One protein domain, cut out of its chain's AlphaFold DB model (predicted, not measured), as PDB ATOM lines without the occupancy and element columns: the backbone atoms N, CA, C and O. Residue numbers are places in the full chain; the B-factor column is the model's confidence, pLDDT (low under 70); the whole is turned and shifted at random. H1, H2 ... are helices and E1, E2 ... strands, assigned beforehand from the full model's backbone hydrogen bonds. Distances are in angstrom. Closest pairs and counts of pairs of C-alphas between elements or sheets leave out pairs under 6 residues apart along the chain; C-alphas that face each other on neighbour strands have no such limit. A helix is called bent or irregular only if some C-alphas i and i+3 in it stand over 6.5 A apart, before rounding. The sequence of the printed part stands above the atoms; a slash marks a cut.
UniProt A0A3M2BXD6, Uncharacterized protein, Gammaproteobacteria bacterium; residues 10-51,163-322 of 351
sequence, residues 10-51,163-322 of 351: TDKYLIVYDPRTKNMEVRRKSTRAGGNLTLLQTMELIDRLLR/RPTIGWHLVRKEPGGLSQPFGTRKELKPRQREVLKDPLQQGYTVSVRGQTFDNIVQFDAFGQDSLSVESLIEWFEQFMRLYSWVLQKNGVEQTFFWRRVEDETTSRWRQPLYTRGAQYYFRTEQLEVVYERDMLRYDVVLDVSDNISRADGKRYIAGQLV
ATOM      1  N   THR A  10     178.818 150.270 119.367       45.34
ATOM      2  CA  THR A  10     178.322 151.148 118.295       45.34
ATOM      3  C   THR A  10     179.426 151.635 117.344       45.34
ATOM      4  O   THR A  10     180.557 151.874 117.766       45.34
ATOM      5  N   ASP A  11     179.053 151.847 116.076       52.12
ATOM      6  CA  ASP A  11     179.825 152.276 114.889       52.12
ATOM      7  C   ASP A  11     180.849 153.423 115.035       52.12
ATOM      8  O   ASP A  11     181.445 153.845 114.046       52.12
ATOM      9  N   LYS A  12     181.067 153.953 116.239       51.50
ATOM     10  CA  LYS A  12     181.849 155.148 116.546       51.50
ATOM     11  C   LYS A  12     183.243 154.886 117.094       51.50
ATOM     12  O   LYS A  12     184.032 155.820 117.064       51.50
ATOM     13  N   TYR A  13     183.600 153.682 117.549       54.16
ATOM     14  CA  TYR A  13     184.963 153.396 118.029       54.16
ATOM     15  C   TYR A  13     185.471 152.006 117.602       54.16
ATOM     16  O   TYR A  13     184.738 151.027 117.604       54.16
ATOM     17  N   LEU A  14     186.740 151.939 117.202       58.59
ATOM     18  CA  LEU A  14     187.558 150.750 117.007       58.59
ATOM     19  C   LEU A  14     188.445 150.589 118.237       58.59
ATOM     20  O   LEU A  14     189.374 151.368 118.433       58.59
ATOM     21  N   ILE A  15     188.183 149.570 119.043       55.59
ATOM     22  CA  ILE A  15     189.147 149.125 120.044       55.59
ATOM     23  C   ILE A  15     190.156 148.243 119.308       55.59
ATOM     24  O   ILE A  15     189.807 147.180 118.799       55.59
ATOM     25  N   VAL A  16     191.391 148.717 119.189       58.59
ATOM     26  CA  VAL A  16     192.501 147.999 118.568       58.59
ATOM     27  C   VAL A  16     193.444 147.582 119.681       58.59
ATOM     28  O   VAL A  16     194.023 148.423 120.361       58.59
ATOM     29  N   TYR A  17     193.605 146.281 119.880       51.47
ATOM     30  CA  TYR A  17     194.680 145.788 120.727       51.47
ATOM     31  C   TYR A  17     196.012 146.057 120.025       51.47
ATOM     32  O   TYR A  17     196.231 145.553 118.921       51.47
ATOM     33  N   ASP A  18     196.891 146.843 120.646       55.78
ATOM     34  CA  ASP A  18     198.256 146.995 120.159       55.78
ATOM     35  C   ASP A  18     199.141 145.900 120.784       55.78
ATOM     36  O   ASP A  18     199.461 145.952 121.979       55.78
ATOM     37  N   PRO A  19     199.584 144.900 119.997       46.66
ATOM     38  CA  PRO A  19     200.400 143.808 120.511       46.66
ATOM     39  C   PRO A  19     201.788 144.264 120.982       46.66
ATOM     40  O   PRO A  19     202.432 143.532 121.734       46.66
ATOM     41  N   ARG A  20     202.269 145.446 120.565       50.38
ATOM     42  CA  ARG A  20     203.582 145.966 120.980       50.38
ATOM     43  C   ARG A  20     203.541 146.523 122.393       50.38
ATOM     44  O   ARG A  20     204.410 146.206 123.201       50.38
ATOM     45  N   THR A  21     202.536 147.339 122.692       65.00
ATOM     46  CA  THR A  21     202.365 147.957 124.013       65.00
ATOM     47  C   THR A  21     201.582 147.076 124.983       65.00
ATOM     48  O   THR A  21     201.585 147.348 126.180       65.00
ATOM     49  N   LYS A  22     200.948 146.003 124.485       63.38
ATOM     50  CA  LYS A  22     200.012 145.140 125.224       63.38
ATOM     51  C   LYS A  22     198.833 145.914 125.826       63.38
ATOM     52  O   LYS A  22     198.232 145.448 126.791       63.38
ATOM     53  N   ASN A  23     198.492 147.059 125.237       56.38
ATOM     54  CA  ASN A  23     197.413 147.929 125.682       56.38
ATOM     55  C   ASN A  23     196.283 147.961 124.646       56.38
ATOM     56  O   ASN A  23     196.497 147.771 123.448       56.38
ATOM     57  N   MET A  24     195.063 148.203 125.120       55.19
ATOM     58  CA  MET A  24     193.914 148.468 124.257       55.19
ATOM     59  C   MET A  24     193.947 149.939 123.830       55.19
ATOM     60  O   MET A  24     193.875 150.830 124.674       55.19
ATOM     61  N   GLU A  25     194.046 150.207 122.529       61.56
ATOM     62  CA  GLU A  25     193.868 151.543 121.965       61.56
ATOM     63  C   GLU A  25     192.413 151.727 121.541       61.56
ATOM     64  O   GLU A  25     191.894 150.973 120.722       61.56
ATOM     65  N   VAL A  26     191.750 152.768 122.035       59.34
ATOM     66  CA  VAL A  26     190.438 153.157 121.513       59.34
ATOM     67  C   VAL A  26     190.646 154.203 120.424       59.34
ATOM     68  O   VAL A  26     191.125 155.305 120.676       59.34
ATOM     69  N   ARG A  27     190.271 153.869 119.193       60.72
ATOM     70  CA  ARG A  27     190.259 154.782 118.046       60.72
ATOM     71  C   ARG A  27     188.822 155.135 117.727       60.72
ATOM     72  O   ARG A  27     187.979 154.257 117.696       60.72
ATOM     73  N   ARG A  28     188.493 156.388 117.446       54.47
ATOM     74  CA  ARG A  28     187.131 156.743 117.025       54.47
ATOM     75  C   ARG A  28     186.933 156.429 115.537       54.47
ATOM     76  O   ARG A  28     187.654 156.957 114.694       54.47
ATOM     77  N   LYS A  29     185.939 155.606 115.189       55.28
ATOM     78  CA  LYS A  29     185.317 155.602 113.856       55.28
ATOM     79  C   LYS A  29     184.560 156.927 113.721       55.28
ATOM     80  O   LYS A  29     183.491 157.126 114.288       55.28
ATOM     81  N   SER A  30     185.166 157.883 113.029       46.97
ATOM     82  CA  SER A  30     184.577 159.202 112.791       46.97
ATOM     83  C   SER A  30     183.226 159.075 112.068       46.97
ATOM     84  O   SER A  30     183.188 158.824 110.867       46.97
ATOM     85  N   THR A  31     182.105 159.253 112.778       46.03
ATOM     86  CA  THR A  31     180.774 159.415 112.154       46.03
ATOM     87  C   THR A  31     180.421 160.887 111.907       46.03
ATOM     88  O   THR A  31     179.486 161.180 111.167       46.03
ATOM     89  N   ARG A  32     181.149 161.831 112.521       44.38
ATOM     90  CA  ARG A  32     181.058 163.285 112.290       44.38
ATOM     91  C   ARG A  32     182.441 163.911 112.484       44.38
ATOM     92  O   ARG A  32     183.177 163.465 113.356       44.38
ATOM     93  N   ALA A  33     182.745 164.929 111.679       46.62
ATOM     94  CA  ALA A  33     184.028 165.624 111.519       46.62
ATOM     95  C   ALA A  33     184.572 166.341 112.783       46.62
ATOM     96  O   ALA A  33     184.798 167.545 112.770       46.62
ATOM     97  N   GLY A  34     184.784 165.607 113.876       53.62
ATOM     98  CA  GLY A  34     185.680 165.979 114.970       53.62
ATOM     99  C   GLY A  34     186.911 165.087 114.871       53.62
ATOM    100  O   GLY A  34     186.775 163.859 114.906       53.62
ATOM    101  N   GLY A  35     188.065 165.694 114.605       61.12
ATOM    102  CA  GLY A  35     189.280 164.986 114.222       61.12
ATOM    103  C   GLY A  35     189.771 163.992 115.274       61.12
ATOM    104  O   GLY A  35     189.586 164.221 116.453       61.12
ATOM    105  N   ASN A  36     190.381 162.879 114.862       77.25
ATOM    106  CA  ASN A  36     190.979 161.891 115.780       77.25
ATOM    107  C   ASN A  36     192.359 161.420 115.308       77.25
ATOM    108  O   ASN A  36     192.920 160.489 115.884       77.25
ATOM    109  N   LEU A  37     192.880 161.998 114.221       87.31
ATOM    110  CA  LEU A  37     194.207 161.645 113.749       87.31
ATOM    111  C   LEU A  37     195.237 162.428 114.546       87.31
ATOM    112  O   LEU A  37     195.204 163.661 114.610       87.31
ATOM    113  N   THR A  38     196.193 161.694 115.104       90.94
ATOM    114  CA  THR A  38     197.419 162.304 115.601       90.94
ATOM    115  C   THR A  38     198.198 162.909 114.434       90.94
ATOM    116  O   THR A  38     197.976 162.587 113.261       90.94
ATOM    117  N   LEU A  39     199.155 163.783 114.745       94.19
ATOM    118  CA  LEU A  39     200.008 164.379 113.721       94.19
ATOM    119  C   LEU A  39     200.743 163.312 112.892       94.19
ATOM    120  O   LEU A  39     200.769 163.406 111.672       94.19
ATOM    121  N   LEU A  40     201.277 162.270 113.537       92.38
ATOM    122  CA  LEU A  40     201.990 161.193 112.846       92.38
ATOM    123  C   LEU A  40     201.067 160.429 111.889       92.38
ATOM    124  O   LEU A  40     201.399 160.260 110.721       92.38
ATOM    125  N   GLN A  41     199.875 160.048 112.353       91.69
ATOM    126  CA  GLN A  41     198.874 159.387 111.507       91.69
ATOM    127  C   GLN A  41     198.424 160.280 110.346       91.69
ATOM    128  O   GLN A  41     198.145 159.792 109.253       91.69
ATOM    129  N   THR A  42     198.374 161.597 110.565       95.00
ATOM    130  CA  THR A  42     198.102 162.569 109.501       95.00
ATOM    131  C   THR A  42     199.199 162.541 108.437       95.00
ATOM    132  O   THR A  42     198.883 162.533 107.250       95.00
ATOM    133  N   MET A  43     200.473 162.475 108.830       97.00
ATOM    134  CA  MET A  43     201.593 162.394 107.882       97.00
ATOM    135  C   MET A  43     201.622 161.056 107.132       97.00
ATOM    136  O   MET A  43     201.828 161.042 105.923       97.00
ATOM    137  N   GLU A  44     201.324 159.939 107.802       93.69
ATOM    138  CA  GLU A  44     201.153 158.635 107.138       93.69
ATOM    139  C   GLU A  44     200.004 158.652 106.119       93.69
ATOM    140  O   GLU A  44     200.109 158.078 105.033       93.69
ATOM    141  N   LEU A  45     198.893 159.319 106.452       94.69
ATOM    142  CA  LEU A  45     197.780 159.499 105.527       94.69
ATOM    143  C   LEU A  45     198.198 160.351 104.323       94.69
ATOM    144  O   LEU A  45     197.845 160.006 103.196       94.69
ATOM    145  N   ILE A  46     198.960 161.425 104.547       97.25
ATOM    146  CA  ILE A  46     199.512 162.259 103.475       97.25
ATOM    147  C   ILE A  46     200.396 161.427 102.540       97.25
ATOM    148  O   ILE A  46     200.160 161.489 101.339       97.25
ATOM    149  N   ASP A  47     201.319 160.597 103.045       96.69
ATOM    150  CA  ASP A  47     202.158 159.718 102.204       96.69
ATOM    151  C   ASP A  47     201.309 158.809 101.299       96.69
ATOM    152  O   ASP A  47     201.484 158.760 100.079       96.69
ATOM    153  N   ARG A  48     200.307 158.131 101.873       94.75
ATOM    154  CA  ARG A  48     199.411 157.248 101.105       94.75
ATOM    155  C   ARG A  48     198.623 158.011 100.044       94.75
ATOM    156  O   ARG A  48     198.487 157.540  98.913       94.75
ATOM    157  N   LEU A  49     198.094 159.182 100.398       96.31
ATOM    158  CA  LEU A  49     197.369 160.038  99.462       96.31
ATOM    159  C   LEU A  49     198.292 160.577  98.369       96.31
ATOM    160  O   LEU A  49     197.864 160.647  97.223       96.31
ATOM    161  N   LEU A  50     199.546 160.892  98.689       97.00
ATOM    162  CA  LEU A  50     200.546 161.376  97.742       97.00
ATOM    163  C   LEU A  50     200.912 160.301  96.714       97.00
ATOM    164  O   LEU A  50     201.010 160.588  95.521       97.00
ATOM    165  N   ARG A  51     201.074 159.045  97.146       96.12
ATOM    166  CA  ARG A  51     201.292 157.901  96.242       96.12
ATOM    167  C   ARG A  51     200.109 157.706  95.300       96.12
ATOM    168  O   ARG A  51     200.302 157.583  94.095       96.12
ATOM    169  N   ARG A 163     216.843 161.965  94.358       90.88
ATOM    170  CA  ARG A 163     215.422 161.715  94.138       90.88
ATOM    171  C   ARG A 163     214.591 162.887  94.672       90.88
ATOM    172  O   ARG A 163     214.834 163.304  95.809       90.88
ATOM    173  N   PRO A 164     213.578 163.358  93.923       94.69
ATOM    174  CA  PRO A 164     212.602 164.315  94.428       94.69
ATOM    175  C   PRO A 164     212.028 163.844  95.765       94.69
ATOM    176  O   PRO A 164     211.465 162.749  95.861       94.69
ATOM    177  N   THR A 165     212.222 164.654  96.801       94.94
ATOM    178  CA  THR A 165     211.867 164.301  98.179       94.94
ATOM    179  C   THR A 165     211.135 165.465  98.826       94.94
ATOM    180  O   THR A 165     211.602 166.597  98.752       94.94
ATOM    181  N   ILE A 166     210.013 165.176  99.482       96.94
ATOM    182  CA  ILE A 166     209.332 166.074 100.410       96.94
ATOM    183  C   ILE A 166     209.621 165.568 101.824       96.94
ATOM    184  O   ILE A 166     209.099 164.540 102.254       96.94
ATOM    185  N   GLY A 167     210.483 166.274 102.545       95.88
ATOM    186  CA  GLY A 167     210.665 166.053 103.974       95.88
ATOM    187  C   GLY A 167     209.626 166.833 104.765       95.88
ATOM    188  O   GLY A 167     209.212 167.907 104.342       95.88
ATOM    189  N   TRP A 168     209.224 166.334 105.929       96.94
ATOM    190  CA  TRP A 168     208.397 167.108 106.855       96.94
ATOM    191  C   TRP A 168     209.001 167.153 108.252       96.94
ATOM    192  O   TRP A 168     209.647 166.202 108.695       96.94
ATOM    193  N   HIS A 169     208.782 168.258 108.958       96.12
ATOM    194  CA  HIS A 169     209.149 168.388 110.362       96.12
ATOM    195  C   HIS A 169     208.201 169.324 111.116       96.12
ATOM    196  O   HIS A 169     207.556 170.209 110.550       96.12
ATOM    197  N   LEU A 170     208.093 169.106 112.424       97.12
ATOM    198  CA  LEU A 170     207.243 169.903 113.301       97.12
ATOM    199  C   LEU A 170     207.990 171.164 113.752       97.12
ATOM    200  O   LEU A 170     208.963 171.073 114.493       97.12
ATOM    201  N   VAL A 171     207.509 172.336 113.339       97.38
ATOM    202  CA  VAL A 171     208.097 173.638 113.702       97.38
ATOM    203  C   VAL A 171     207.569 174.122 115.047       97.38
ATOM    204  O   VAL A 171     208.309 174.653 115.872       97.38
ATOM    205  N   ARG A 172     206.262 173.969 115.270       97.75
ATOM    206  CA  ARG A 172     205.581 174.461 116.472       97.75
ATOM    207  C   ARG A 172     204.429 173.540 116.831       97.75
ATOM    208  O   ARG A 172     203.658 173.169 115.952       97.75
ATOM    209  N   LYS A 173     204.278 173.227 118.117       97.75
ATOM    210  CA  LYS A 173     203.121 172.510 118.663       97.75
ATOM    211  C   LYS A 173     202.704 173.132 119.981       97.75
ATOM    212  O   LYS A 173     203.516 173.251 120.893       97.75
ATOM    213  N   GLU A 174     201.438 173.506 120.081       97.94
ATOM    214  CA  GLU A 174     200.855 174.071 121.296       97.94
ATOM    215  C   GLU A 174     199.456 173.501 121.537       97.94
ATOM    216  O   GLU A 174     198.814 173.045 120.588       97.94
ATOM    217  N   PRO A 175     198.951 173.520 122.785       97.62
ATOM    218  CA  PRO A 175     197.556 173.182 123.041       97.62
ATOM    219  C   PRO A 175     196.624 174.094 122.235       97.62
ATOM    220  O   PRO A 175     196.888 175.293 122.107       97.62
ATOM    221  N   GLY A 176     195.547 173.519 121.703       96.44
ATOM    222  CA  GLY A 176     194.661 174.179 120.751       96.44
ATOM    223  C   GLY A 176     194.057 175.471 121.296       96.44
ATOM    224  O   GLY A 176     193.556 175.525 122.426       96.44
ATOM    225  N   GLY A 177     194.114 176.536 120.495       95.81
ATOM    226  CA  GLY A 177     193.459 177.802 120.797       95.81
ATOM    227  C   GLY A 177     191.943 177.714 120.601       95.81
ATOM    228  O   GLY A 177     191.471 177.252 119.563       95.81
ATOM    229  N   LEU A 178     191.165 178.195 121.574       92.06
ATOM    230  CA  LEU A 178     189.699 178.053 121.562       92.06
ATOM    231  C   LEU A 178     189.000 178.868 120.463       92.06
ATOM    232  O   LEU A 178     187.946 178.462 119.988       92.06
ATOM    233  N   SER A 179     189.549 180.026 120.090       91.19
ATOM    234  CA  SER A 179     188.942 180.933 119.102       91.19
ATOM    235  C   SER A 179     189.735 181.035 117.806       91.19
ATOM    236  O   SER A 179     189.153 181.180 116.738       91.19
ATOM    237  N   GLN A 180     191.062 180.985 117.902       94.75
ATOM    238  CA  GLN A 180     191.970 181.134 116.774       94.75
ATOM    239  C   GLN A 180     193.198 180.240 116.965       94.75
ATOM    240  O   GLN A 180     193.569 179.974 118.118       94.75
ATOM    241  N   PRO A 181     193.851 179.823 115.868       96.06
ATOM    242  CA  PRO A 181     195.141 179.145 115.909       96.06
ATOM    243  C   PRO A 181     196.139 179.877 116.812       96.06
ATOM    244  O   PRO A 181     196.340 181.083 116.665       96.06
ATOM    245  N   PHE A 182     196.754 179.161 117.756       96.31
ATOM    246  CA  PHE A 182     197.737 179.703 118.709       96.31
ATOM    247  C   PHE A 182     197.225 180.888 119.553       96.31
ATOM    248  O   PHE A 182     197.999 181.750 119.972       96.31
ATOM    249  N   GLY A 183     195.915 180.949 119.811       95.94
ATOM    250  CA  GLY A 183     195.306 181.993 120.635       95.94
ATOM    251  C   GLY A 183     195.751 181.973 122.105       95.94
ATOM    252  O   GLY A 183     196.243 180.975 122.629       95.94
ATOM    253  N   THR A 184     195.519 183.084 122.810       96.75
ATOM    254  CA  THR A 184     195.877 183.239 124.234       96.75
ATOM    255  C   THR A 184     195.112 182.272 125.140       96.75
ATOM    256  O   THR A 184     195.651 181.778 126.128       96.75
ATOM    257  N   ARG A 185     193.845 181.982 124.809       96.81
ATOM    258  CA  ARG A 185     193.010 181.009 125.531       96.81
ATOM    259  C   ARG A 185     193.195 179.622 124.922       96.81
ATOM    260  O   ARG A 185     192.721 179.379 123.811       96.81
ATOM    261  N   LYS A 186     193.845 178.730 125.669       97.00
ATOM    262  CA  LYS A 186     194.239 177.390 125.213       97.00
ATOM    263  C   LYS A 186     193.501 176.279 125.957       97.00
ATOM    264  O   LYS A 186     193.183 176.418 127.141       97.00
ATOM    265  N   GLU A 187     193.280 175.151 125.290       94.69
ATOM    266  CA  GLU A 187     192.798 173.910 125.905       94.69
ATOM    267  C   GLU A 187     193.952 173.193 126.632       94.69
ATOM    268  O   GLU A 187     194.539 172.239 126.134       94.69
ATOM    269  N   LEU A 188     194.330 173.686 127.818       96.31
ATOM    270  CA  LEU A 188     195.492 173.172 128.567       96.31
ATOM    271  C   LEU A 188     195.302 171.763 129.145       96.31
ATOM    272  O   LEU A 188     196.289 171.085 129.420       96.31
ATOM    273  N   LYS A 189     194.055 171.341 129.366       96.25
ATOM    274  CA  LYS A 189     193.716 170.033 129.938       96.25
ATOM    275  C   LYS A 189     192.808 169.264 128.980       96.25
ATOM    276  O   LYS A 189     191.924 169.899 128.396       96.25
ATOM    277  N   PRO A 190     192.963 167.933 128.878       94.50
ATOM    278  CA  PRO A 190     192.020 167.089 128.161       94.50
ATOM    279  C   PRO A 190     190.591 167.292 128.671       94.50
ATOM    280  O   PRO A 190     190.352 167.356 129.881       94.50
ATOM    281  N   ARG A 191     189.636 167.393 127.749       92.00
ATOM    282  CA  ARG A 191     188.204 167.488 128.048       92.00
ATOM    283  C   ARG A 191     187.529 166.161 127.772       92.00
ATOM    284  O   ARG A 191     187.837 165.495 126.791       92.00
ATOM    285  N   GLN A 192     186.570 165.800 128.612       91.88
ATOM    286  CA  GLN A 192     185.732 164.634 128.373       91.88
ATOM    287  C   GLN A 192     184.953 164.810 127.062       91.88
ATOM    288  O   GLN A 192     184.251 165.805 126.876       91.88
ATOM    289  N   ARG A 193     185.113 163.855 126.146       87.44
ATOM    290  CA  ARG A 193     184.420 163.792 124.853       87.44
ATOM    291  C   ARG A 193     183.245 162.838 124.908       87.44
ATOM    292  O   ARG A 193     182.185 163.147 124.372       87.44
ATOM    293  N   GLU A 194     183.442 161.698 125.557       85.56
ATOM    294  CA  GLU A 194     182.435 160.653 125.647       85.56
ATOM    295  C   GLU A 194     182.602 159.850 126.932       85.56
ATOM    296  O   GLU A 194     183.703 159.739 127.468       85.56
ATOM    297  N   VAL A 195     181.493 159.310 127.425       85.50
ATOM    298  CA  VAL A 195     181.453 158.412 128.575       85.50
ATOM    299  C   VAL A 195     180.631 157.208 128.171       85.50
ATOM    300  O   VAL A 195     179.499 157.356 127.715       85.50
ATOM    301  N   LEU A 196     181.216 156.029 128.315       82.94
ATOM    302  CA  LEU A 196     180.631 154.759 127.912       82.94
ATOM    303  C   LEU A 196     180.724 153.783 129.079       82.94
ATOM    304  O   LEU A 196     181.701 153.795 129.819       82.94
ATOM    305  N   LYS A 197     179.727 152.917 129.249       82.69
ATOM    306  CA  LYS A 197     179.874 151.756 130.133       82.69
ATOM    307  C   LYS A 197     180.711 150.707 129.419       82.69
ATOM    308  O   LYS A 197     180.493 150.477 128.232       82.69
ATOM    309  N   ASP A 198     181.656 150.099 130.126       76.19
ATOM    310  CA  ASP A 198     182.436 149.001 129.567       76.19
ATOM    311  C   ASP A 198     181.527 147.760 129.423       76.19
ATOM    312  O   ASP A 198     181.005 147.267 130.426       76.19
ATOM    313  N   PRO A 199     181.282 147.250 128.201       73.38
ATOM    314  CA  PRO A 199     180.469 146.054 128.010       73.38
ATOM    315  C   PRO A 199     181.219 144.766 128.376       73.38
ATOM    316  O   PRO A 199     180.572 143.743 128.586       73.38
ATOM    317  N   LEU A 200     182.555 144.788 128.449       77.44
ATOM    318  CA  LEU A 200     183.370 143.631 128.828       77.44
ATOM    319  C   LEU A 200     183.528 143.528 130.347       77.44
ATOM    320  O   LEU A 200     183.604 142.420 130.879       77.44
ATOM    321  N   GLN A 201     183.562 144.663 131.050       76.75
ATOM    322  CA  GLN A 201     183.750 144.706 132.497       76.75
ATOM    323  C   GLN A 201     182.610 145.455 133.198       76.75
ATOM    324  O   GLN A 201     182.569 146.683 133.243       76.75
ATOM    325  N   GLN A 202     181.690 144.703 133.811       83.00
ATOM    326  CA  GLN A 202     180.595 145.291 134.587       83.00
ATOM    327  C   GLN A 202     181.127 146.151 135.743       83.00
ATOM    328  O   GLN A 202     182.058 145.766 136.453       83.00
ATOM    329  N   GLY A 203     180.504 147.312 135.948       86.38
ATOM    330  CA  GLY A 203     180.896 148.260 136.989       86.38
ATOM    331  C   GLY A 203     182.121 149.105 136.641       86.38
ATOM    332  O   GLY A 203     182.757 149.633 137.551       86.38
ATOM    333  N   TYR A 204     182.474 149.229 135.360       84.50
ATOM    334  CA  TYR A 204     183.457 150.196 134.880       84.50
ATOM    335  C   TYR A 204     182.824 151.152 133.871       84.50
ATOM    336  O   TYR A 204     182.057 150.766 132.985       84.50
ATOM    337  N   THR A 205     183.190 152.420 134.008       86.75
ATOM    338  CA  THR A 205     182.886 153.482 133.062       86.75
ATOM    339  C   THR A 205     184.172 153.906 132.367       86.75
ATOM    340  O   THR A 205     185.175 154.230 132.998       86.75
ATOM    341  N   VAL A 206     184.138 153.921 131.044       84.38
ATOM    342  CA  VAL A 206     185.212 154.385 130.178       84.38
ATOM    343  C   VAL A 206     184.940 155.840 129.813       84.38
ATOM    344  O   VAL A 206     183.983 156.145 129.099       84.38
ATOM    345  N   SER A 207     185.779 156.750 130.301       85.94
ATOM    346  CA  SER A 207     185.753 158.169 129.947       85.94
ATOM    347  C   SER A 207     186.807 158.438 128.876       85.94
ATOM    348  O   SER A 207     188.008 158.313 129.117       85.94
ATOM    349  N   VAL A 208     186.365 158.801 127.673       86.62
ATOM    350  CA  VAL A 208     187.249 159.232 126.585       86.62
ATOM    351  C   VAL A 208     187.478 160.728 126.738       86.62
ATOM    352  O   VAL A 208     186.543 161.527 126.634       86.62
ATOM    353  N   ARG A 209     188.727 161.119 126.972       89.19
ATOM    354  CA  ARG A 209     189.162 162.512 127.078       89.19
ATOM    355  C   ARG A 209     189.960 162.887 125.834       89.19
ATOM    356  O   ARG A 209     190.701 162.074 125.302       89.19
ATOM    357  N   GLY A 210     189.792 164.106 125.347       91.19
ATOM    358  CA  GLY A 210     190.459 164.608 124.152       91.19
ATOM    359  C   GLY A 210     191.105 165.959 124.407       91.19
ATOM    360  O   GLY A 210     190.549 166.790 125.129       91.19
ATOM    361  N   GLN A 211     192.283 166.175 123.832       94.50
ATOM    362  CA  GLN A 211     192.972 167.459 123.842       94.50
ATOM    363  C   GLN A 211     193.359 167.846 122.419       94.50
ATOM    364  O   GLN A 211     194.030 167.088 121.716       94.50
ATOM    365  N   THR A 212     192.950 169.041 122.001       95.25
ATOM    366  CA  THR A 212     193.329 169.589 120.700       95.25
ATOM    367  C   THR A 212     194.732 170.191 120.740       95.25
ATOM    368  O   THR A 212     195.186 170.719 121.760       95.25
ATOM    369  N   PHE A 213     195.429 170.124 119.609       97.25
ATOM    370  CA  PHE A 213     196.748 170.705 119.399       97.25
ATOM    371  C   PHE A 213     196.775 171.490 118.093       97.25
ATOM    372  O   PHE A 213     196.362 170.991 117.045       97.25
ATOM    373  N   ASP A 214     197.314 172.701 118.176       98.12
ATOM    374  CA  ASP A 214     197.653 173.546 117.042       98.12
ATOM    375  C   ASP A 214     199.104 173.251 116.644       98.12
ATOM    376  O   ASP A 214     200.023 173.400 117.457       98.12
ATOM    377  N   ASN A 215     199.319 172.822 115.400       98.31
ATOM    378  CA  ASN A 215     200.632 172.438 114.888       98.31
ATOM    379  C   ASN A 215     200.991 173.275 113.655       98.31
ATOM    380  O   ASN A 215     200.150 173.479 112.781       98.31
ATOM    381  N   ILE A 216     202.245 173.715 113.560       98.44
ATOM    382  CA  ILE A 216     202.852 174.203 112.315       98.44
ATOM    383  C   ILE A 216     203.825 173.133 111.847       98.44
ATOM    384  O   ILE A 216     204.812 172.849 112.528       98.44
ATOM    385  N   VAL A 217     203.541 172.554 110.688       98.25
ATOM    386  CA  VAL A 217     204.394 171.565 110.029       98.25
ATOM    387  C   VAL A 217     205.036 172.233 108.830       98.25
ATOM    388  O   VAL A 217     204.342 172.869 108.038       98.25
ATOM    389  N   GLN A 218     206.347 172.098 108.703       97.75
ATOM    390  CA  GLN A 218     207.081 172.535 107.527       97.75
ATOM    391  C   GLN A 218     207.337 171.338 106.624       97.75
ATOM    392  O   GLN A 218     207.778 170.290 107.094       97.75
ATOM    393  N   PHE A 219     207.037 171.519 105.344       97.88
ATOM    394  CA  PHE A 219     207.350 170.595 104.270       97.88
ATOM    395  C   PHE A 219     208.448 171.203 103.416       97.88
ATOM    396  O   PHE A 219     208.266 172.289 102.869       97.88
ATOM    397  N   ASP A 220     209.560 170.496 103.302       96.69
ATOM    398  CA  ASP A 220     210.734 170.924 102.564       96.69
ATOM    399  C   ASP A 220     210.902 170.035 101.334       96.69
ATOM    400  O   ASP A 220     211.017 168.813 101.441       96.69
ATOM    401  N   ALA A 221     210.890 170.650 100.158       96.25
ATOM    402  CA  ALA A 221     211.204 170.013  98.894       96.25
ATOM    403  C   ALA A 221     212.717 170.032  98.667       96.25
ATOM    404  O   ALA A 221     213.349 171.083  98.780       96.25
ATOM    405  N   PHE A 222     213.276 168.879  98.305       93.50
ATOM    406  CA  PHE A 222     214.699 168.690  98.033       93.50
ATOM    407  C   PHE A 222     214.922 168.183  96.610       93.50
ATOM    408  O   PHE A 222     214.199 167.304  96.126       93.50
ATOM    409  N   GLY A 223     215.971 168.691  95.964       91.62
ATOM    410  CA  GLY A 223     216.362 168.274  94.622       91.62
ATOM    411  C   GLY A 223     217.666 168.912  94.150       91.62
ATOM    412  O   GLY A 223     218.269 169.742  94.832       91.62
ATOM    413  N   GLN A 224     218.110 168.482  92.969       90.50
ATOM    414  CA  GLN A 224     219.390 168.890  92.383       90.50
ATOM    415  C   GLN A 224     219.318 170.224  91.627       90.50
ATOM    416  O   GLN A 224     220.334 170.898  91.486       90.50
ATOM    417  N   ASP A 225     218.139 170.605  91.138       93.56
ATOM    418  CA  ASP A 225     217.930 171.815  90.342       93.56
ATOM    419  C   ASP A 225     216.900 172.735  91.002       93.56
ATOM    420  O   ASP A 225     215.852 172.279  91.461       93.56
ATOM    421  N   SER A 226     217.174 174.039  91.010       95.06
ATOM    422  CA  SER A 226     216.311 175.037  91.646       95.06
ATOM    423  C   SER A 226     214.918 175.084  91.017       95.06
ATOM    424  O   SER A 226     213.938 175.216  91.746       95.06
ATOM    425  N   LEU A 227     214.810 174.968  89.686       95.81
ATOM    426  CA  LEU A 227     213.511 175.004  89.003       95.81
ATOM    427  C   LEU A 227     212.706 173.736  89.283       95.81
ATOM    428  O   LEU A 227     211.503 173.808  89.533       95.81
ATOM    429  N   SER A 228     213.372 172.577  89.274       95.00
ATOM    430  CA  SER A 228     212.742 171.307  89.640       95.00
ATOM    431  C   SER A 228     212.213 171.320  91.075       95.00
ATOM    432  O   SER A 228     211.098 170.854  91.301       95.00
ATOM    433  N   VAL A 229     212.965 171.880  92.027       96.31
ATOM    434  CA  VAL A 229     212.527 171.984  93.427       96.31
ATOM    435  C   VAL A 229     211.364 172.961  93.579       96.31
ATOM    436  O   VAL A 229     210.418 172.644  94.297       96.31
ATOM    437  N   GLU A 230     211.376 174.092  92.868       97.50
ATOM    438  CA  GLU A 230     210.240 175.023  92.862       97.50
ATOM    439  C   GLU A 230     208.970 174.354  92.310       97.50
ATOM    440  O   GLU A 230     207.910 174.386  92.931       97.50
ATOM    441  N   SER A 231     209.095 173.633  91.193       97.12
ATOM    442  CA  SER A 231     207.977 172.870  90.624       97.12
ATOM    443  C   SER A 231     207.483 171.772  91.574       97.12
ATOM    444  O   SER A 231     206.285 171.500  91.631       97.12
ATOM    445  N   LEU A 232     208.386 171.133  92.329       97.62
ATOM    446  CA  LEU A 232     208.041 170.088  93.297       97.62
ATOM    447  C   LEU A 232     207.223 170.644  94.464       97.62
ATOM    448  O   LEU A 232     206.225 170.035  94.857       97.62
ATOM    449  N   ILE A 233     207.625 171.790  95.018       98.00
ATOM    450  CA  ILE A 233     206.894 172.400  96.129       98.00
ATOM    451  C   ILE A 233     205.542 172.953  95.662       98.00
ATOM    452  O   ILE A 233     204.545 172.702  96.327       98.00
ATOM    453  N   GLU A 234     205.453 173.588  94.487       98.12
ATOM    454  CA  GLU A 234     204.170 174.025  93.907       98.12
ATOM    455  C   GLU A 234     203.220 172.844  93.651       98.12
ATOM    456  O   GLU A 234     202.031 172.897  93.986       98.12
ATOM    457  N   TRP A 235     203.749 171.743  93.107       98.06
ATOM    458  CA  TRP A 235     203.007 170.497  92.918       98.06
ATOM    459  C   TRP A 235     202.478 169.950  94.251       98.06
ATOM    460  O   TRP A 235     201.307 169.568  94.355       98.06
ATOM    461  N   PHE A 236     203.306 169.967  95.299       98.38
ATOM    462  CA  PHE A 236     202.904 169.530  96.632       98.38
ATOM    463  C   PHE A 236     201.846 170.456  97.254       98.38
ATOM    464  O   PHE A 236     200.891 169.985  97.876       98.38
ATOM    465  N   GLU A 237     201.939 171.769  97.043       98.25
ATOM    466  CA  GLU A 237     200.926 172.715  97.512       98.25
ATOM    467  C   GLU A 237     199.573 172.506  96.828       98.25
ATOM    468  O   GLU A 237     198.522 172.543  97.483       98.25
ATOM    469  N   GLN A 238     199.583 172.240  95.519       98.06
ATOM    470  CA  GLN A 238     198.381 171.879  94.775       98.06
ATOM    471  C   GLN A 238     197.763 170.586  95.313       98.06
ATOM    472  O   GLN A 238     196.541 170.537  95.504       98.06
ATOM    473  N   PHE A 239     198.588 169.575  95.598       98.06
ATOM    474  CA  PHE A 239     198.160 168.342  96.254       98.06
ATOM    475  C   PHE A 239     197.492 168.634  97.607       98.06
ATOM    476  O   PHE A 239     196.340 168.246  97.822       98.06
ATOM    477  N   MET A 240     198.151 169.388  98.489       98.25
ATOM    478  CA  MET A 240     197.622 169.727  99.813       98.25
ATOM    479  C   MET A 240     196.303 170.499  99.728       98.25
ATOM    480  O   MET A 240     195.375 170.238 100.497       98.25
ATOM    481  N   ARG A 241     196.173 171.417  98.762       97.38
ATOM    482  CA  ARG A 241     194.924 172.144  98.505       97.38
ATOM    483  C   ARG A 241     193.808 171.194  98.069       97.38
ATOM    484  O   ARG A 241     192.714 171.260  98.631       97.38
ATOM    485  N   LEU A 242     194.083 170.301  97.117       97.06
ATOM    486  CA  LEU A 242     193.108 169.351  96.568       97.06
ATOM    487  C   LEU A 242     192.631 168.326  97.610       97.06
ATOM    488  O   LEU A 242     191.442 168.014  97.659       97.06
ATOM    489  N   TYR A 243     193.536 167.826  98.453       96.75
ATOM    490  CA  TYR A 243     193.245 166.785  99.447       96.75
ATOM    491  C   TYR A 243     192.908 167.322 100.841       96.75
ATOM    492  O   TYR A 243     192.581 166.531 101.725       96.75
ATOM    493  N   SER A 244     192.908 168.641 101.047       96.06
ATOM    494  CA  SER A 244     192.555 169.277 102.327       96.06
ATOM    495  C   SER A 244     191.231 168.761 102.908       96.06
ATOM    496  O   SER A 244     191.165 168.386 104.078       96.06
ATOM    497  N   TRP A 245     190.192 168.640 102.076       94.06
ATOM    498  CA  TRP A 245     188.890 168.112 102.489       94.06
ATOM    499  C   TRP A 245     188.937 166.612 102.822       94.06
ATOM    500  O   TRP A 245     188.237 166.155 103.725       94.06
ATOM    501  N   VAL A 246     189.769 165.832 102.115       93.44
ATOM    502  CA  VAL A 246     189.955 164.397 102.380       93.44
ATOM    503  C   VAL A 246     190.613 164.221 103.739       93.44
ATOM    504  O   VAL A 246     190.154 163.400 104.529       93.44
ATOM    505  N   LEU A 247     191.643 165.015 104.040       93.75
ATOM    506  CA  LEU A 247     192.292 165.024 105.349       93.75
ATOM    507  C   LEU A 247     191.282 165.365 106.451       93.75
ATOM    508  O   LEU A 247     191.204 164.650 107.450       93.75
ATOM    509  N   GLN A 248     190.440 166.379 106.227       92.62
ATOM    510  CA  GLN A 248     189.399 166.759 107.184       92.62
ATOM    511  C   GLN A 248     188.383 165.637 107.425       92.62
ATOM    512  O   GLN A 248     188.089 165.273 108.563       92.62
ATOM    513  N   LYS A 249     187.904 165.008 106.347       88.88
ATOM    514  CA  LYS A 249     186.976 163.873 106.426       88.88
ATOM    515  C   LYS A 249     187.578 162.675 107.170       88.88
ATOM    516  O   LYS A 249     186.845 161.961 107.848       88.88
ATOM    517  N   ASN A 250     188.888 162.462 107.056       87.19
ATOM    518  CA  ASN A 250     189.596 161.364 107.720       87.19
ATOM    519  C   ASN A 250     190.018 161.681 109.162       87.19
ATOM    520  O   ASN A 250     190.570 160.812 109.827       87.19
ATOM    521  N   GLY A 251     189.713 162.873 109.675       87.75
ATOM    522  CA  GLY A 251     189.887 163.192 111.086       87.75
ATOM    523  C   GLY A 251     191.027 164.154 111.403       87.75
ATOM    524  O   GLY A 251     191.466 164.189 112.549       87.75
ATOM    525  N   VAL A 252     191.492 164.945 110.440       92.69
ATOM    526  CA  VAL A 252     192.170 166.213 110.746       92.69
ATOM    527  C   VAL A 252     191.086 167.252 111.041       92.69
ATOM    528  O   VAL A 252     190.135 167.359 110.280       92.69
ATOM    529  N   GLU A 253     191.170 168.016 112.127       92.50
ATOM    530  CA  GLU A 253     190.109 168.991 112.436       92.50
ATOM    531  C   GLU A 253     190.152 170.171 111.460       92.50
ATOM    532  O   GLU A 253     189.142 170.554 110.872       92.50
ATOM    533  N   GLN A 254     191.345 170.721 111.240       94.56
ATOM    534  CA  GLN A 254     191.554 171.836 110.329       94.56
ATOM    535  C   GLN A 254     192.946 171.755 109.707       94.56
ATOM    536  O   GLN A 254     193.915 171.390 110.369       94.56
ATOM    537  N   THR A 255     193.044 172.116 108.429       96.88
ATOM    538  CA  THR A 255     194.315 172.234 107.710       96.88
ATOM    539  C   THR A 255     194.254 173.401 106.737       96.88
ATOM    540  O   THR A 255     193.251 173.553 106.037       96.88
ATOM    541  N   PHE A 256     195.296 174.231 106.700       97.25
ATOM    542  CA  PHE A 256     195.438 175.301 105.711       97.25
ATOM    543  C   PHE A 256     196.901 175.723 105.542       97.25
ATOM    544  O   PHE A 256     197.755 175.446 106.385       97.25
ATOM    545  N   PHE A 257     197.184 176.392 104.427       98.38
ATOM    546  CA  PHE A 257     198.504 176.933 104.122       98.38
ATOM    547  C   PHE A 257     198.852 178.090 105.069       98.38
ATOM    548  O   PHE A 257     198.077 179.037 105.191       98.38
ATOM    549  N   TRP A 258     200.006 178.015 105.733       97.88
ATOM    550  CA  TRP A 258     200.447 179.018 106.705       97.88
ATOM    551  C   TRP A 258     201.305 180.099 106.045       97.88
ATOM    552  O   TRP A 258     200.955 181.275 106.100       97.88
ATOM    553  N   ARG A 259     202.429 179.711 105.425       98.00
ATOM    554  CA  ARG A 259     203.333 180.601 104.671       98.00
ATOM    555  C   ARG A 259     204.377 179.802 103.887       98.00
ATOM    556  O   ARG A 259     204.666 178.663 104.246       98.00
ATOM    557  N   ARG A 260     205.015 180.435 102.899       97.31
ATOM    558  CA  ARG A 260     206.293 179.967 102.333       97.31
ATOM    559  C   ARG A 260     207.444 180.323 103.278       97.31
ATOM    560  O   ARG A 260     207.379 181.329 103.987       97.31
ATOM    561  N   VAL A 261     208.458 179.470 103.305       96.19
ATOM    562  CA  VAL A 261     209.736 179.719 103.985       96.19
ATOM    563  C   VAL A 261     210.709 180.312 102.971       96.19
ATOM    564  O   VAL A 261     210.521 180.140 101.771       96.19
ATOM    565  N   GLU A 262     211.707 181.047 103.452       93.31
ATOM    566  CA  GLU A 262     212.764 181.588 102.600       93.31
ATOM    567  C   GLU A 262     213.535 180.470 101.891       93.31
ATOM    568  O   GLU A 262     213.753 179.386 102.439       93.31
ATOM    569  N   ASP A 263     213.938 180.760 100.659       92.94
ATOM    570  CA  ASP A 263     214.690 179.846  99.815       92.94
ATOM    571  C   ASP A 263     216.080 179.599 100.402       92.94
ATOM    572  O   ASP A 263     216.865 180.532 100.589       92.94
ATOM    573  N   GLU A 264     216.427 178.331 100.614       89.00
ATOM    574  CA  GLU A 264     217.757 177.947 101.074       89.00
ATOM    575  C   GLU A 264     218.495 177.176  99.973       89.00
ATOM    576  O   GLU A 264     217.956 176.276  99.321       89.00
ATOM    577  N   THR A 265     219.758 177.539  99.749       88.62
ATOM    578  CA  THR A 265     220.679 176.760  98.916       88.62
ATOM    579  C   THR A 265     221.843 176.330  99.786       88.62
ATOM    580  O   THR A 265     222.734 177.122 100.093       88.62
ATOM    581  N   THR A 266     221.843 175.066 100.194       84.69
ATOM    582  CA  THR A 266     222.915 174.514 101.015       84.69
ATOM    583  C   THR A 266     223.895 173.789 100.095       84.69
ATOM    584  O   THR A 266     223.576 172.759  99.506       84.69
ATOM    585  N   SER A 267     225.117 174.303  99.961       77.44
ATOM    586  CA  SER A 267     226.186 173.569  99.274       77.44
ATOM    587  C   SER A 267     226.829 172.593 100.260       77.44
ATOM    588  O   SER A 267     227.498 173.012 101.207       77.44
ATOM    589  N   ARG A 268     226.609 171.287 100.078       69.88
ATOM    590  CA  ARG A 268     227.303 170.234 100.839       69.88
ATOM    591  C   ARG A 268     227.972 169.272  99.862       69.88
ATOM    592  O   ARG A 268     227.369 168.854  98.886       69.88
ATOM    593  N   TRP A 269     229.230 168.919 100.129       61.41
ATOM    594  CA  TRP A 269     229.960 167.866  99.401       61.41
ATOM    595  C   TRP A 269     230.014 168.033  97.871       61.41
ATOM    596  O   TRP A 269     229.879 167.066  97.131       61.41
ATOM    597  N   ARG A 270     230.271 169.262  97.398       71.88
ATOM    598  CA  ARG A 270     230.422 169.617  95.968       71.88
ATOM    599  C   ARG A 270     229.146 169.495  95.122       71.88
ATOM    600  O   ARG A 270     229.222 169.722  93.919       71.88
ATOM    601  N   GLN A 271     227.994 169.211  95.727       79.31
ATOM    602  CA  GLN A 271     226.700 169.274  95.054       79.31
ATOM    603  C   GLN A 271     225.826 170.350  95.717       79.31
ATOM    604  O   GLN A 271     225.639 170.322  96.937       79.31
ATOM    605  N   PRO A 272     225.315 171.335  94.956       85.19
ATOM    606  CA  PRO A 272     224.329 172.260  95.492       85.19
ATOM    607  C   PRO A 272     223.033 171.490  95.769       85.19
ATOM    608  O   PRO A 272     222.493 170.835  94.879       85.19
ATOM    609  N   LEU A 273     222.546 171.557  97.008       89.25
ATOM    610  CA  LEU A 273     221.225 171.065  97.380       89.25
ATOM    611  C   LEU A 273     220.287 172.265  97.481       89.25
ATOM    612  O   LEU A 273     220.463 173.137  98.339       89.25
ATOM    613  N   TYR A 274     219.296 172.306  96.599       92.75
ATOM    614  CA  TYR A 274     218.266 173.334  96.630       92.75
ATOM    615  C   TYR A 274     217.127 172.867  97.530       92.75
ATOM    616  O   TYR A 274     216.644 171.741  97.388       92.75
ATOM    617  N   THR A 275     216.711 173.741  98.445       94.12
ATOM    618  CA  THR A 275     215.605 173.481  99.367       94.12
ATOM    619  C   THR A 275     214.544 174.564  99.217       94.12
ATOM    620  O   THR A 275     214.865 175.753  99.124       94.12
ATOM    621  N   ARG A 276     213.273 174.160  99.170       96.62
ATOM    622  CA  ARG A 276     212.118 175.072  99.204       96.62
ATOM    623  C   ARG A 276     211.115 174.592 100.233       96.62
ATOM    624  O   ARG A 276     210.702 173.437 100.183       96.62
ATOM    625  N   GLY A 277     210.733 175.471 101.154       96.62
ATOM    626  CA  GLY A 277     209.874 175.127 102.281       96.62
ATOM    627  C   GLY A 277     208.484 175.754 102.190       96.62
ATOM    628  O   GLY A 277     208.339 176.940 101.887       96.62
ATOM    629  N   ALA A 278     207.454 174.988 102.539       98.12
ATOM    630  CA  ALA A 278     206.107 175.489 102.788       98.12
ATOM    631  C   ALA A 278     205.629 175.052 104.176       98.12
ATOM    632  O   ALA A 278     205.738 173.889 104.559       98.12
ATOM    633  N   GLN A 279     205.076 175.986 104.942       98.44
ATOM    634  CA  GLN A 279     204.495 175.717 106.251       98.44
ATOM    635  C   GLN A 279     202.982 175.584 106.138       98.44
ATOM    636  O   GLN A 279     202.311 176.411 105.519       98.44
ATOM    637  N   TYR A 280     202.443 174.567 106.796       98.62
ATOM    638  CA  TYR A 280     201.016 174.306 106.903       98.62
ATOM    639  C   TYR A 280     200.609 174.226 108.362       98.62
ATOM    640  O   TYR A 280     201.318 173.682 109.213       98.62
ATOM    641  N   TYR A 281     199.430 174.760 108.638       98.50
ATOM    642  CA  TYR A 281     198.785 174.608 109.922       98.50
ATOM    643  C   TYR A 281     197.957 173.327 109.940       98.50
ATOM    644  O   TYR A 281     197.180 173.087 109.018       98.50
ATOM    645  N   PHE A 282     198.078 172.557 111.020       97.88
ATOM    646  CA  PHE A 282     197.246 171.393 111.306       97.88
ATOM    647  C   PHE A 282     196.675 171.484 112.715       97.88
ATOM    648  O   PHE A 282     197.425 171.559 113.693       97.88
ATOM    649  N   ARG A 283     195.353 171.374 112.828       96.88
ATOM    650  CA  ARG A 283     194.685 171.099 114.097       96.88
ATOM    651  C   ARG A 283     194.390 169.611 114.216       96.88
ATOM    652  O   ARG A 283     193.668 169.041 113.395       96.88
ATOM    653  N   THR A 284     194.973 168.993 115.234       95.38
ATOM    654  CA  THR A 284     194.860 167.556 115.519       95.38
ATOM    655  C   THR A 284     194.333 167.350 116.927       95.38
ATOM    656  O   THR A 284     194.605 168.169 117.803       95.38
ATOM    657  N   GLU A 285     193.676 166.227 117.183       91.06
ATOM    658  CA  GLU A 285     193.233 165.847 118.525       91.06
ATOM    659  C   GLU A 285     193.993 164.607 119.000       91.06
ATOM    660  O   GLU A 285     194.198 163.656 118.245       91.06
ATOM    661  N   GLN A 286     194.414 164.623 120.262       90.00
ATOM    662  CA  GLN A 286     194.923 163.446 120.950       90.00
ATOM    663  C   GLN A 286     193.859 162.953 121.925       90.00
ATOM    664  O   GLN A 286     193.377 163.724 122.756       90.00
ATOM    665  N   LEU A 287     193.507 161.675 121.816       87.56
ATOM    666  CA  LEU A 287     192.550 161.022 122.697       87.56
ATOM    667  C   LEU A 287     193.281 160.202 123.762       87.56
ATOM    668  O   LEU A 287     194.293 159.559 123.488       87.56
ATOM    669  N   GLU A 288     192.738 160.221 124.968       86.81
ATOM    670  CA  GLU A 288     193.149 159.436 126.121       86.81
ATOM    671  C   GLU A 288     191.918 158.719 126.672       86.81
ATOM    672  O   GLU A 288     190.824 159.287 126.740       86.81
ATOM    673  N   VAL A 289     192.084 157.461 127.065       84.19
ATOM    674  CA  VAL A 289     191.005 156.659 127.640       84.19
ATOM    675  C   VAL A 289     191.290 156.452 129.115       84.19
ATOM    676  O   VAL A 289     192.339 155.927 129.481       84.19
ATOM    677  N   VAL A 290     190.344 156.856 129.955       87.69
ATOM    678  CA  VAL A 290     190.423 156.708 131.406       87.69
ATOM    679  C   VAL A 290     189.350 155.724 131.849       87.69
ATOM    680  O   VAL A 290     188.164 155.934 131.598       87.69
ATOM    681  N   TYR A 291     189.772 154.650 132.511       87.50
ATOM    682  CA  TYR A 291     188.869 153.683 133.128       87.50
ATOM    683  C   TYR A 291     188.579 154.114 134.561       87.50
ATOM    684  O   TYR A 291     189.480 154.180 135.398       87.50
ATOM    685  N   GLU A 292     187.317 154.397 134.846       89.44
ATOM    686  CA  GLU A 292     186.835 154.754 136.172       89.44
ATOM    687  C   GLU A 292     185.949 153.616 136.685       89.44
ATOM    688  O   GLU A 292     185.055 153.134 135.989       89.44
ATOM    689  N   ARG A 293     186.219 153.133 137.902       89.56
ATOM    690  CA  ARG A 293     185.380 152.107 138.526       89.56
ATOM    691  C   ARG A 293     184.087 152.758 138.997       89.56
ATOM    692  O   ARG A 293     184.124 153.740 139.737       89.56
ATOM    693  N   ASP A 294     182.961 152.175 138.616       88.19
ATOM    694  CA  ASP A 294     181.661 152.606 139.101       88.19
ATOM    695  C   ASP A 294     181.582 152.408 140.609       88.19
ATOM    696  O   ASP A 294     181.966 151.368 141.156       88.19
ATOM    697  N   MET A 295     181.050 153.413 141.294       77.88
ATOM    698  CA  MET A 295     180.747 153.291 142.711       77.88
ATOM    699  C   MET A 295     179.478 152.445 142.844       77.88
ATOM    700  O   MET A 295     178.366 152.928 142.665       77.88
ATOM    701  N   LEU A 296     179.675 151.144 143.083       72.50
ATOM    702  CA  LEU A 296     178.598 150.146 143.129       72.50
ATOM    703  C   LEU A 296     177.818 150.160 144.450       72.50
ATOM    704  O   LEU A 296     176.668 149.732 144.482       72.50
ATOM    705  N   ARG A 297     178.443 150.603 145.547       71.31
ATOM    706  CA  ARG A 297     177.842 150.603 146.884       71.31
ATOM    707  C   ARG A 297     178.444 151.706 147.747       71.31
ATOM    708  O   ARG A 297     179.664 151.821 147.828       71.31
ATOM    709  N   TYR A 298     177.577 152.457 148.417       74.94
ATOM    710  CA  TYR A 298     177.938 153.327 149.530       74.94
ATOM    711  C   TYR A 298     177.256 152.796 150.783       74.94
ATOM    712  O   TYR A 298     176.031 152.712 150.828       74.94
ATOM    713  N   ASP A 299     178.047 152.436 151.787       72.38
ATOM    714  CA  ASP A 299     177.538 152.116 153.116       72.38
ATOM    715  C   ASP A 299     177.659 153.367 153.985       72.38
ATOM    716  O   ASP A 299     178.759 153.766 154.370       72.38
ATOM    717  N   VAL A 300     176.529 154.017 154.267       73.88
ATOM    718  CA  VAL A 300     176.469 155.122 155.230       73.88
ATOM    719  C   VAL A 300     176.103 154.527 156.583       73.88
ATOM    720  O   VAL A 300     174.946 154.197 156.833       73.88
ATOM    721  N   VAL A 301     177.102 154.361 157.450       74.56
ATOM    722  CA  VAL A 301     176.893 153.931 158.837       74.56
ATOM    723  C   VAL A 301     176.768 155.178 159.703       74.56
ATOM    724  O   VAL A 301     177.730 155.927 159.871       74.56
ATOM    725  N   LEU A 302     175.566 155.419 160.219       66.69
ATOM    726  CA  LEU A 302     175.309 156.450 161.217       66.69
ATOM    727  C   LEU A 302     175.303 155.787 162.592       66.69
ATOM    728  O   LEU A 302     174.300 155.203 162.996       66.69
ATOM    729  N   ASP A 303     176.419 155.891 163.308       55.56
ATOM    730  CA  ASP A 303     176.458 155.535 164.723       55.56
ATOM    731  C   ASP A 303     175.830 156.668 165.535       55.56
ATOM    732  O   ASP A 303     176.447 157.700 165.813       55.56
ATOM    733  N   VAL A 304     174.569 156.481 165.913       62.56
ATOM    734  CA  VAL A 304     173.927 157.325 166.917       62.56
ATOM    735  C   VAL A 304     174.356 156.794 168.279       62.56
ATOM    736  O   VAL A 304     173.897 155.748 168.729       62.56
ATOM    737  N   SER A 305     175.274 157.496 168.944       54.16
ATOM    738  CA  SER A 305     175.599 157.179 170.332       54.16
ATOM    739  C   SER A 305     174.395 157.531 171.212       54.16
ATOM    740  O   SER A 305     174.163 158.705 171.507       54.16
ATOM    741  N   ASP A 306     173.653 156.522 171.664       56.00
ATOM    742  CA  ASP A 306     172.471 156.691 172.527       56.00
ATOM    743  C   ASP A 306     172.783 157.314 173.902       56.00
ATOM    744  O   ASP A 306     171.869 157.652 174.656       56.00
ATOM    745  N   ASN A 307     174.061 157.470 174.261       55.28
ATOM    746  CA  ASN A 307     174.482 158.038 175.537       55.28
ATOM    747  C   ASN A 307     175.665 158.994 175.365       55.28
ATOM    748  O   ASN A 307     176.821 158.633 175.571       55.28
ATOM    749  N   ILE A 308     175.361 160.259 175.085       55.94
ATOM    750  CA  ILE A 308     176.262 161.350 175.457       55.94
ATOM    751  C   ILE A 308     176.039 161.585 176.953       55.94
ATOM    752  O   ILE A 308     175.203 162.396 177.350       55.94
ATOM    753  N   SER A 309     176.745 160.841 177.806       55.28
ATOM    754  CA  SER A 309     176.794 161.159 179.232       55.28
ATOM    755  C   SER A 309     177.604 162.443 179.397       55.28
ATOM    756  O   SER A 309     178.836 162.426 179.378       55.28
ATOM    757  N   ARG A 310     176.910 163.579 179.505       57.38
ATOM    758  CA  ARG A 310     177.530 164.828 179.945       57.38
ATOM    759  C   ARG A 310     177.896 164.694 181.427       57.38
ATOM    760  O   ARG A 310     177.289 163.927 182.172       57.38
ATOM    761  N   ALA A 311     178.920 165.430 181.854       61.62
ATOM    762  CA  ALA A 311     179.456 165.377 183.220       61.62
ATOM    763  C   ALA A 311     178.441 165.782 184.314       61.62
ATOM    764  O   ALA A 311     178.731 165.662 185.499       61.62
ATOM    765  N   ASP A 312     177.254 166.249 183.929       70.31
ATOM    766  CA  ASP A 312     176.147 166.588 184.819       70.31
ATOM    767  C   ASP A 312     175.328 165.365 185.278       70.31
ATOM    768  O   ASP A 312     174.373 165.529 186.037       70.31
ATOM    769  N   GLY A 313     175.682 164.151 184.833       68.50
ATOM    770  CA  GLY A 313     174.978 162.914 185.188       68.50
ATOM    771  C   GLY A 313     173.575 162.821 184.583       68.50
ATOM    772  O   GLY A 313     172.785 161.962 184.973       68.50
ATOM    773  N   LYS A 314     173.247 163.711 183.640       67.56
ATOM    774  CA  LYS A 314     171.936 163.789 183.007       67.56
ATOM    775  C   LYS A 314     171.953 163.078 181.662       67.56
ATOM    776  O   LYS A 314     172.877 163.227 180.863       67.56
ATOM    777  N   ARG A 315     170.900 162.306 181.401       62.69
ATOM    778  CA  ARG A 315     170.730 161.596 180.136       62.69
ATOM    779  C   ARG A 315     169.993 162.496 179.155       62.69
ATOM    780  O   ARG A 315     168.881 162.941 179.432       62.69
ATOM    781  N   TYR A 316     170.617 162.765 178.015       63.81
ATOM    782  CA  TYR A 316     169.991 163.490 176.918       63.81
ATOM    783  C   TYR A 316     169.761 162.540 175.749       63.81
ATOM    784  O   TYR A 316     170.682 161.838 175.341       63.81
ATOM    785  N   ILE A 317     168.548 162.540 175.203       65.31
ATOM    786  CA  ILE A 317     168.175 161.781 174.005       65.31
ATOM    787  C   ILE A 317     167.676 162.806 172.982       65.31
ATOM    788  O   ILE A 317     166.807 163.614 173.301       65.31
ATOM    789  N   ALA A 318     168.287 162.847 171.792       65.12
ATOM    790  CA  ALA A 318     167.998 163.842 170.742       65.12
ATOM    791  C   ALA A 318     168.025 165.315 171.221       65.12
ATOM    792  O   ALA A 318     167.247 166.153 170.774       65.12
ATOM    793  N   GLY A 319     168.915 165.646 172.164       62.50
ATOM    794  CA  GLY A 319     169.044 167.000 172.719       62.50
ATOM    795  C   GLY A 319     168.018 167.364 173.800       62.50
ATOM    796  O   GLY A 319     168.137 168.434 174.395       62.50
ATOM    797  N   GLN A 320     167.068 166.479 174.119       59.75
ATOM    798  CA  GLN A 320     166.121 166.666 175.219       59.75
ATOM    799  C   GLN A 320     166.603 165.967 176.488       59.75
ATOM    800  O   GLN A 320     167.112 164.847 176.438       59.75
ATOM    801  N   LEU A 321     166.455 166.641 177.631       68.06
ATOM    802  CA  LEU A 321     166.760 166.067 178.937       68.06
ATOM    803  C   LEU A 321     165.702 165.021 179.276       68.06
ATOM    804  O   LEU A 321     164.523 165.361 179.356       68.06
ATOM    805  N   VAL A 322     166.125 163.787 179.535       70.56
ATOM    806  CA  VAL A 322     165.214 162.732 179.969       70.56
ATOM    807  C   VAL A 322     165.591 162.243 181.360       70.56
ATOM    808  O   VAL A 322     166.736 161.873 181.619       70.56
TER     809      VAL A 322
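AT A GLANCE: This is residues 10 to 51 and 163 to 322 of the 351 residues of an uncharacterized protein of Gammaproteobacteria bacterium (UniProt A0A3M2BXD6). Look first for two long strands, E5 and E8, side by side in a twisted six-stranded sheet that curls round helix H1, with H2 packed on the same face. From the end of E8 a long tail, residues 294 to 314, leads away to a tiny distant hairpin, E9 and E10; a second small hairpin, E1 and E2, sticks out with residues 18 to 23. The printed part has 202 residues with two named helices and ten named strands; along the chain E1 and E2 come first, then H1, then E3, E4 and E5, then H2, then E6 to E10; the class is mixed, helices and strands, and the large sheet is branched, with the antiparallel neighbour pairs E3 and E5, E4 and E5, E5 and E8, E6 and E8, and E7 and E8. It is extended, with a radius of gyration of the C-alphas of 28.8 A and spans of 104 by 37 by 33 A, the tail making much of the length.

HOW THE PARTS SIT: Begin with E5, residues 204 to 223, and E8, residues 271 to 293, antiparallel at 179 degrees; N 213 and O 284 are within hydrogen-bond range at 2.8 A. E5 bends by 56 degrees at residue 214, and E8 by 63 degrees at residue 276. On the side of E5 other than that of E8 find E3, residues 165 to 175, with N 167 and O 220 at 2.8 A, and E4, residues 191 to 197, with N 196 and O 206 at 2.9 A. On the other side of E8 from E5 find E6, residues 254 to 260, with N 258 and O 279 at 2.8 A, and E7, residues 264 to 268, with N 266 and O 273 at 3.0 A. H1, residues 39 to 51, and H2, residues 226 to 249, are on the same face of this sheet. H2 touches H1 with residues 239 to 247 alone, at a steep tilt of 66 degrees, opposite ways; the closest C-alphas, of Leu 50 and Phe 239, are 7.5 A apart. H2 is irregular, with C-alphas 242 and 245 7.4 A apart. In H1 every O i to N i+4 pair is within hydrogen-bond range, in H2 18 of 20. E1, residues 13 to 18, and E2, residues 23 to 28, form a hairpin, with N 16 and O 25 at 2.8 A; E9, residues 315 to 317, and E10, residues 320 to 322, form another, with N 317 and O 320 at 3.0 A.

IN THESE COORDINATES: Find C-alpha 13 of E1 at (184.963, 153.396, 118.029). E8 runs 62.4 A from C-alpha 271 at (226.700, 169.274, 95.054); E5 measures 55.0 A, H2 34.7 A and E3 30.0 A. E10 ends at C-alpha 322, (165.214, 162.732, 179.969).

THE WHOLE: The C-alphas farthest apart, of Arg 270 and Val 322, are 106.6 A apart. Residues 52 to 162 are not printed, and C-alphas 51 and 163 stand 14.8 A apart across the cut. The links E3 to E4 and E8 to E9 are long. Confidence is under 70 at residues 10 to 35, 268 to 269, 302 to 311 and 313 to 321.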